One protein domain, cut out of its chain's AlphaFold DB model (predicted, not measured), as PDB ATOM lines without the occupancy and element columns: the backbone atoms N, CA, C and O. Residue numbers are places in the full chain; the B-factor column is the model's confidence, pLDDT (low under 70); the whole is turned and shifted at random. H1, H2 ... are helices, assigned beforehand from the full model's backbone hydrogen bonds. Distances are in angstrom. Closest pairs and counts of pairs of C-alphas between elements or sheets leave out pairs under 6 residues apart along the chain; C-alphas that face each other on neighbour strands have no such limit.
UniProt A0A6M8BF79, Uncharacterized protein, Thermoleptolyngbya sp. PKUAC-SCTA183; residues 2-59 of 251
ATOM      1  N   TYR A   2     104.558 129.624 115.255       96.50
ATOM      2  CA  TYR A   2     103.765 129.268 114.053       96.50
ATOM      3  C   TYR A   2     104.616 128.983 112.802       96.50
ATOM      4  O   TYR A   2     104.526 127.903 112.229       96.50
ATOM      5  N   TYR A   3     105.484 129.922 112.407       97.75
ATOM      6  CA  TYR A   3     106.302 129.762 111.199       97.75
ATOM      7  C   TYR A   3     107.314 128.614 111.302       97.75
ATOM      8  O   TYR A   3     107.492 127.897 110.332       97.75
ATOM      9  N   GLN A   4     107.870 128.352 112.488       98.06
ATOM     10  CA  GLN A   4     108.749 127.196 112.716       98.06
ATOM     11  C   GLN A   4     108.004 125.868 112.506       98.06
ATOM     12  O   GLN A   4     108.512 124.978 111.834       98.06
ATOM     13  N   ASN A   5     106.775 125.752 113.021       98.06
ATOM     14  CA  ASN A   5     105.929 124.578 112.790       98.06
ATOM     15  C   ASN A   5     105.529 124.448 111.314       98.06
ATOM     16  O   ASN A   5     105.454 123.338 110.792       98.06
ATOM     17  N   ARG A   6     105.317 125.574 110.621       98.19
ATOM     18  CA  ARG A   6     105.059 125.593 109.176       98.19
ATOM     19  C   ARG A   6     106.263 125.094 108.378       98.19
ATOM     20  O   ARG A   6     106.095 124.288 107.469       98.19
ATOM     21  N   ASP A   7     107.462 125.539 108.731       98.31
ATOM     22  CA  ASP A   7     108.698 125.120 108.072       98.31
ATOM     23  C   ASP A   7     108.985 123.637 108.345       98.31
ATOM     24  O   ASP A   7     109.345 122.903 107.425       98.31
ATOM     25  N   ARG A   8     108.719 123.155 109.570       98.12
ATOM     26  CA  ARG A   8     108.787 121.726 109.909       98.12
ATOM     27  C   ARG A   8     107.805 120.893 109.087       98.12
ATOM     28  O   ARG A   8     108.199 119.869 108.541       98.12
ATOM     29  N   PHE A   9     106.558 121.343 108.962       98.06
ATOM     30  CA  PHE A   9     105.548 120.670 108.146       98.06
ATOM     31  C   PHE A   9     105.967 120.594 106.671       98.06
ATOM     32  O   PHE A   9     105.941 119.521 106.073       98.06
ATOM     33  N   ASN A  10     106.457 121.701 106.109       97.81
ATOM     34  CA  ASN A  10     106.978 121.732 104.741       97.81
ATOM     35  C   ASN A  10     108.195 120.818 104.547       97.81
ATOM     36  O   ASN A  10     108.326 120.189 103.500       97.81
ATOM     37  N   HIS A  11     109.068 120.706 105.549       98.06
ATOM     38  CA  HIS A  11     110.197 119.780 105.508       98.06
ATOM     39  C   HIS A  11     109.746 118.312 105.496       98.06
ATOM     40  O   HIS A  11     110.302 117.516 104.739       98.06
ATOM     41  N   LEU A  12     108.728 117.950 106.287       97.56
ATOM     42  CA  LEU A  12     108.152 116.600 106.274       97.56
ATOM     43  C   LEU A  12     107.546 116.263 104.906       97.56
ATOM     44  O   LEU A  12     107.831 115.191 104.380       97.56
ATOM     45  N   ILE A  13     106.797 117.191 104.297       94.38
ATOM     46  CA  ILE A  13     106.246 117.021 102.940       94.38
ATOM     47  C   ILE A  13     107.367 116.807 101.921       94.38
ATOM     48  O   ILE A  13     107.352 115.825 101.184       94.38
ATOM     49  N   ALA A  14     108.371 117.688 101.907       95.56
ATOM     50  CA  ALA A  14     109.495 117.590 100.976       95.56
ATOM     51  C   ALA A  14     110.311 116.295 101.148       95.56
ATOM     52  O   ALA A  14     110.984 115.867 100.216       95.56
ATOM     53  N   SER A  15     110.236 115.673 102.329       96.62
ATOM     54  CA  SER A  15     110.906 114.409 102.648       96.62
ATOM     55  C   SER A  15     110.027 113.169 102.422       96.62
ATOM     56  O   SER A  15     110.465 112.068 102.744       96.62
ATOM     57  N   GLY A  16     108.791 113.314 101.920       94.25
ATOM     58  CA  GLY A  16     107.855 112.192 101.732       94.25
ATOM     59  C   GLY A  16     107.333 111.584 103.042       94.25
ATOM     60  O   GLY A  16     107.038 110.391 103.115       94.25
ATOM     61  N   LEU A  17     107.275 112.387 104.109       95.44
ATOM     62  CA  LEU A  17     106.842 111.996 105.458       95.44
ATOM     63  C   LEU A  17     105.503 112.641 105.849       95.44
ATOM     64  O   LEU A  17     105.183 112.792 107.032       95.44
ATOM     65  N   ASP A  18     104.707 113.028 104.860       88.50
ATOM     66  CA  ASP A  18     103.407 113.680 105.008       88.50
ATOM     67  C   ASP A  18     102.323 112.768 105.614       88.50
ATOM     68  O   ASP A  18     101.368 113.266 106.208       88.50
ATOM     69  N   TRP A  19     102.523 111.449 105.573       89.81
ATOM     70  CA  TRP A  19     101.664 110.420 106.180       89.81
ATOM     71  C   TRP A  19     101.903 110.191 107.684       89.81
ATOM     72  O   TRP A  19     101.176 109.428 108.325       89.81
ATOM     73  N   THR A  20     102.938 110.802 108.264       96.19
ATOM     74  CA  THR A  20     103.316 110.569 109.666       96.19
ATOM     75  C   THR A  20     102.353 111.228 110.658       96.19
ATOM     76  O   THR A  20     101.695 112.226 110.359       96.19
ATOM     77  N   LEU A  21     102.323 110.718 111.898       95.38
ATOM     78  CA  LEU A  21     101.557 111.329 112.992       95.38
ATOM     79  C   LEU A  21     101.968 112.790 113.233       95.38
ATOM     80  O   LEU A  21     101.110 113.640 113.461       95.38
ATOM     81  N   GLU A  22     103.266 113.092 113.161       97.31
ATOM     82  CA  GLU A  22     103.774 114.458 113.318       97.31
ATOM     83  C   GLU A  22     103.200 115.388 112.241       97.31
ATOM     84  O   GLU A  22     102.680 116.454 112.569       97.31
ATOM     85  N   SER A  23     103.229 114.962 110.974       95.94
ATOM     86  CA  SER A  23     102.645 115.710 109.857       95.94
ATOM     87  C   SER A  23     101.150 115.973 110.070       95.94
ATOM     88  O   SER A  23     100.703 117.117 109.964       95.94
ATOM     89  N   ALA A  24     100.381 114.953 110.469       93.88
ATOM     90  CA  ALA A  24      98.950 115.090 110.741       93.88
ATOM     91  C   ALA A  24      98.655 116.082 111.886       93.88
ATOM     92  O   ALA A  24      97.773 116.937 111.765       93.88
ATOM     93  N   LEU A  25      99.419 116.016 112.983       95.62
ATOM     94  CA  LEU A  25      99.286 116.941 114.112       95.62
ATOM     95  C   LEU A  25      99.680 118.372 113.730       95.62
ATOM     96  O   LEU A  25      99.006 119.325 114.131       95.62
ATOM     97  N   LEU A  26     100.735 118.540 112.929       97.25
ATOM     98  CA  LEU A  26     101.155 119.844 112.421       97.25
ATOM     99  C   LEU A  26     100.115 120.437 111.471       97.25
ATOM    100  O   LEU A  26      99.801 121.618 111.605       97.25
ATOM    101  N   LEU A  27      99.523 119.643 110.576       96.00
ATOM    102  CA  LEU A  27      98.439 120.102 109.710       96.00
ATOM    103  C   LEU A  27      97.239 120.581 110.534       96.00
ATOM    104  O   LEU A  27      96.716 121.664 110.273       96.00
ATOM    105  N   TYR A  28      96.837 119.825 111.561       95.31
ATOM    106  CA  TYR A  28      95.772 120.241 112.473       95.31
ATOM    107  C   TYR A  28      96.117 121.555 113.190       95.31
ATOM    108  O   TYR A  28      95.311 122.488 113.204       95.31
ATOM    109  N   TYR A  29      97.334 121.672 113.728       96.00
ATOM    110  CA  TYR A  29      97.816 122.897 114.368       96.00
ATOM    111  C   TYR A  29      97.779 124.095 113.409       96.00
ATOM    112  O   TYR A  29      97.214 125.138 113.750       96.00
ATOM    113  N   LEU A  30      98.344 123.949 112.208       96.50
ATOM    114  CA  LEU A  30      98.418 124.998 111.190       96.50
ATOM    115  C   LEU A  30      97.026 125.398 110.701       96.50
ATOM    116  O   LEU A  30      96.751 126.585 110.580       96.50
ATOM    117  N   ASN A  31      96.115 124.441 110.516       95.00
ATOM    118  CA  ASN A  31      94.723 124.728 110.190       95.00
ATOM    119  C   ASN A  31      94.038 125.546 111.296       95.00
ATOM    120  O   ASN A  31      93.407 126.555 111.016       95.00
ATOM    121  N   ARG A  32      94.187 125.177 112.571       94.12
ATOM    122  CA  ARG A  32      93.521 125.894 113.676       94.12
ATOM    123  C   ARG A  32      94.122 127.272 113.977       94.12
ATOM    124  O   ARG A  32      93.459 128.088 114.612       94.12
ATOM    125  N   THR A  33      95.361 127.526 113.556       94.75
ATOM    126  CA  THR A  33      96.114 128.762 113.862       94.75
ATOM    127  C   THR A  33      96.310 129.691 112.673       94.75
ATOM    128  O   THR A  33      96.528 130.891 112.861       94.75
ATOM    129  N   GLY A  34      96.267 129.147 111.462       93.62
ATOM    130  CA  GLY A  34      96.458 129.855 110.209       93.62
ATOM    131  C   GLY A  34      95.236 130.674 109.817       93.62
ATOM    132  O   GLY A  34      94.119 130.447 110.277       93.62
ATOM    133  N   PHE A  35      95.456 131.657 108.955       90.62
ATOM    134  CA  PHE A  35      94.428 132.579 108.494       90.62
ATOM    135  C   PHE A  35      93.192 131.855 107.938       90.62
ATOM    136  O   PHE A  35      93.296 131.035 107.025       90.62
ATOM    137  N   ASN A  36      92.024 132.188 108.493       88.25
ATOM    138  CA  ASN A  36      90.698 131.659 108.155       88.25
ATOM    139  C   ASN A  36      90.576 130.131 108.119       88.25
ATOM    140  O   ASN A  36      89.711 129.607 107.425       88.25
ATOM    141  N   GLY A  37      91.423 129.408 108.855       86.88
ATOM    142  CA  GLY A  37      91.386 127.949 108.833       86.88
ATOM    143  C   GLY A  37      91.699 127.351 107.463       86.88
ATOM    144  O   GLY A  37      91.214 126.270 107.136       86.88
ATOM    145  N   LEU A  38      92.459 128.064 106.631       88.56
ATOM    146  CA  LEU A  38      92.774 127.608 105.285       88.56
ATOM    147  C   LEU A  38      93.783 126.455 105.302       88.56
ATOM    148  O   LEU A  38      94.709 126.394 106.116       88.56
ATOM    149  N   VAL A  39      93.641 125.576 104.315       90.75
ATOM    150  CA  VAL A  39      94.683 124.643 103.885       90.75
ATOM    151  C   VAL A  39      95.035 125.025 102.455       90.75
ATOM    152  O   VAL A  39      94.190 124.948 101.567       90.75
ATOM    153  N   ARG A  40      96.257 125.524 102.241       90.50
ATOM    154  CA  ARG A  40      96.695 126.029 100.937       90.50
ATOM    155  C   ARG A  40      98.151 125.687 100.685       90.50
ATOM    156  O   ARG A  40      99.021 126.009 101.498       90.50
ATOM    157  N   PHE A  41      98.382 125.120  99.511       88.50
ATOM    158  CA  PHE A  41      99.695 124.786  98.988       88.50
ATOM    159  C   PHE A  41      99.983 125.616  97.737       88.50
ATOM    160  O   PHE A  41      99.072 125.999  97.001       88.50
ATOM    161  N   SER A  42     101.252 125.936  97.504       87.62
ATOM    162  CA  SER A  42     101.710 126.467  96.221       87.62
ATOM    163  C   SER A  42     101.706 125.369  95.151       87.62
ATOM    164  O   SER A  42     101.634 124.181  95.456       87.62
ATOM    165  N   LYS A  43     101.908 125.757  93.885       81.19
ATOM    166  CA  LYS A  43     102.162 124.805  92.785       81.19
ATOM    167  C   LYS A  43     103.361 123.885  93.039       81.19
ATOM    168  O   LYS A  43     103.415 122.793  92.499       81.19
ATOM    169  N   SER A  44     104.313 124.328  93.859       85.31
ATOM    170  CA  SER A  44     105.476 123.536  94.268       85.31
ATOM    171  C   SER A  44     105.209 122.647  95.490       85.31
ATOM    172  O   SER A  44     106.160 122.143  96.075       85.31
ATOM    173  N   GLY A  45     103.952 122.505  95.932       86.44
ATOM    174  CA  GLY A  45     103.572 121.657  97.068       86.44
ATOM    175  C   GLY A  45     103.892 122.236  98.449       86.44
ATOM    176  O   GLY A  45     103.839 121.519  99.441       86.44
ATOM    177  N   VAL A  46     104.216 123.531  98.550       92.81
ATOM    178  CA  VAL A  46     104.626 124.160  99.817       92.81
ATOM    179  C   VAL A  46     103.425 124.803 100.505       92.81
ATOM    180  O   VAL A  46     102.758 125.662  99.923       92.81
ATOM    181  N   TYR A  47     103.172 124.447 101.763       93.88
ATOM    182  CA  TYR A  47     102.140 125.074 102.585       93.88
ATOM    183  C   TYR A  47     102.498 126.538 102.872       93.88
ATOM    184  O   TYR A  47     103.558 126.841 103.430       93.88
ATOM    185  N   ASN A  48     101.599 127.463 102.518       93.38
ATOM    186  CA  ASN A  48     101.890 128.904 102.507       93.38
ATOM    187  C   ASN A  48     100.812 129.783 103.175       93.38
ATOM    188  O   ASN A  48     100.676 130.970 102.860       93.38
ATOM    189  N   VAL A  49     100.028 129.230 104.104       93.50
ATOM    190  CA  VAL A  49      99.033 130.010 104.860       93.50
ATOM    191  C   VAL A  49      99.743 130.872 105.924       93.50
ATOM    192  O   VAL A  49     100.616 130.362 106.645       93.50
ATOM    193  N   PRO A  50      99.440 132.182 106.026       95.06
ATOM    194  CA  PRO A  50      99.984 133.051 107.070       95.06
ATOM    195  C   PRO A  50      99.274 132.834 108.415       95.06
ATOM    196  O   PRO A  50      98.218 132.208 108.478       95.06
ATOM    197  N   TYR A  51      99.844 133.361 109.495       96.38
ATOM    198  CA  TYR A  51      99.237 133.284 110.827       96.38
ATOM    199  C   TYR A  51      97.897 134.043 110.893       96.38
ATOM    200  O   TYR A  51      97.773 135.132 110.338       96.38
ATOM    201  N   GLY A  52      96.891 133.475 111.568       93.69
ATOM    202  CA  GLY A  52      95.519 133.999 111.581       93.69
ATOM    203  C   GLY A  52      95.194 135.035 112.661       93.69
ATOM    204  O   GLY A  52      94.103 135.594 112.638       93.69
ATOM    205  N   HIS A  53      96.110 135.314 113.597       91.56
ATOM    206  CA  HIS A  53      95.938 136.323 114.660       91.56
ATOM    207  C   HIS A  53      94.675 136.156 115.535       91.56
ATOM    208  O   HIS A  53      94.058 137.131 115.969       91.56
ATOM    209  N   TYR A  54      94.289 134.918 115.845       89.94
ATOM    210  CA  TYR A  54      93.139 134.645 116.709       89.94
ATOM    211  C   TYR A  54      93.406 134.999 118.175       89.94
ATOM    212  O   TYR A  54      94.450 134.662 118.729       89.94
ATOM    213  N   ARG A  55      92.410 135.607 118.837       86.50
ATOM    214  CA  ARG A  55      92.457 135.905 120.283       86.50
ATOM    215  C   ARG A  55      92.445 134.647 121.155       86.50
ATOM    216  O   ARG A  55      93.072 134.625 122.205       86.50
ATOM    217  N   LYS A  56      91.718 133.611 120.730       89.19
ATOM    218  CA  LYS A  56      91.637 132.312 121.402       89.19
ATOM    219  C   LYS A  56      91.562 131.219 120.348       89.19
ATOM    220  O   LYS A  56      90.774 131.331 119.410       89.19
ATOM    221  N   ILE A  57      92.351 130.167 120.529       88.81
ATOM    222  CA  ILE A  57      92.345 128.989 119.665       88.81
ATOM    223  C   ILE A  57      91.922 127.807 120.526       88.81
ATOM    224  O   ILE A  57      92.592 127.469 121.496       88.81
ATOM    225  N   ASN A  58      90.784 127.207 120.189       87.44
ATOM    226  CA  ASN A  58      90.294 126.018 120.876       87.44
ATOM    227  C   ASN A  58      90.803 124.791 120.120       87.44
ATOM    228  O   ASN A  58      90.292 124.485 119.035       87.44
ATOM    229  N   TYR A  59      91.811 124.119 120.667       89.31
ATOM    230  CA  TYR A  59      92.235 122.814 120.173       89.31
ATOM    231  C   TYR A  59      91.384 121.722 120.801       89.31
ATOM    232  O   TYR A  59      90.969 121.818 121.955       89.31
TER     233      TYR A  59
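What this domain is: This is residues 2 to 59 of the 251 residues of an uncharacterized protein of Thermoleptolyngbya sp. PKUAC-SCTA183 (UniProt A0A6M8BF79). Two helices of equal length, H1 and H2, fold into a helical hairpin, and a long stretch with no named element follows them. Residues 34 to 52 run out, turn near residues 43 to 45 and double back as a loop beside the pair; residues 53 to 59 then swing back past the end of H2. The 58 printed residues hold H1 and H2 in that order and no named strand, all helix by class, though under half of the residues, 26, are in named elements. The whole is compact, with a radius of gyration of the C-alphas of 11.0 A and spans of 34 by 24 by 16 A.

How they stand to each other: Look first at H1, residues 2 to 14, and then at H2, residues 21 to 33, which touches it. Their closest C-alphas, those of Phe 9 and Ser 23, are 6.0 A apart. The two run opposite ways at a steep tilt of 40 degrees. In H1 and H2 every O i to N i+4 pair is within hydrogen-bond range.

Where its parts are: Find C-alpha 2 at (103.765, 129.268, 114.053); from there H1 runs 18.4 A to C-alpha 14. H2 runs 18.3 A from C-alpha 21 to C-alpha 33 at (96.114, 128.762, 113.862).

The domain as a whole: The C-alphas farthest apart, those of Gly 16 and Arg 55, are 33.8 A apart. The printed part has no cut, the link from H1 to H2 is short, and no printed residue is under 70 in pLDDT.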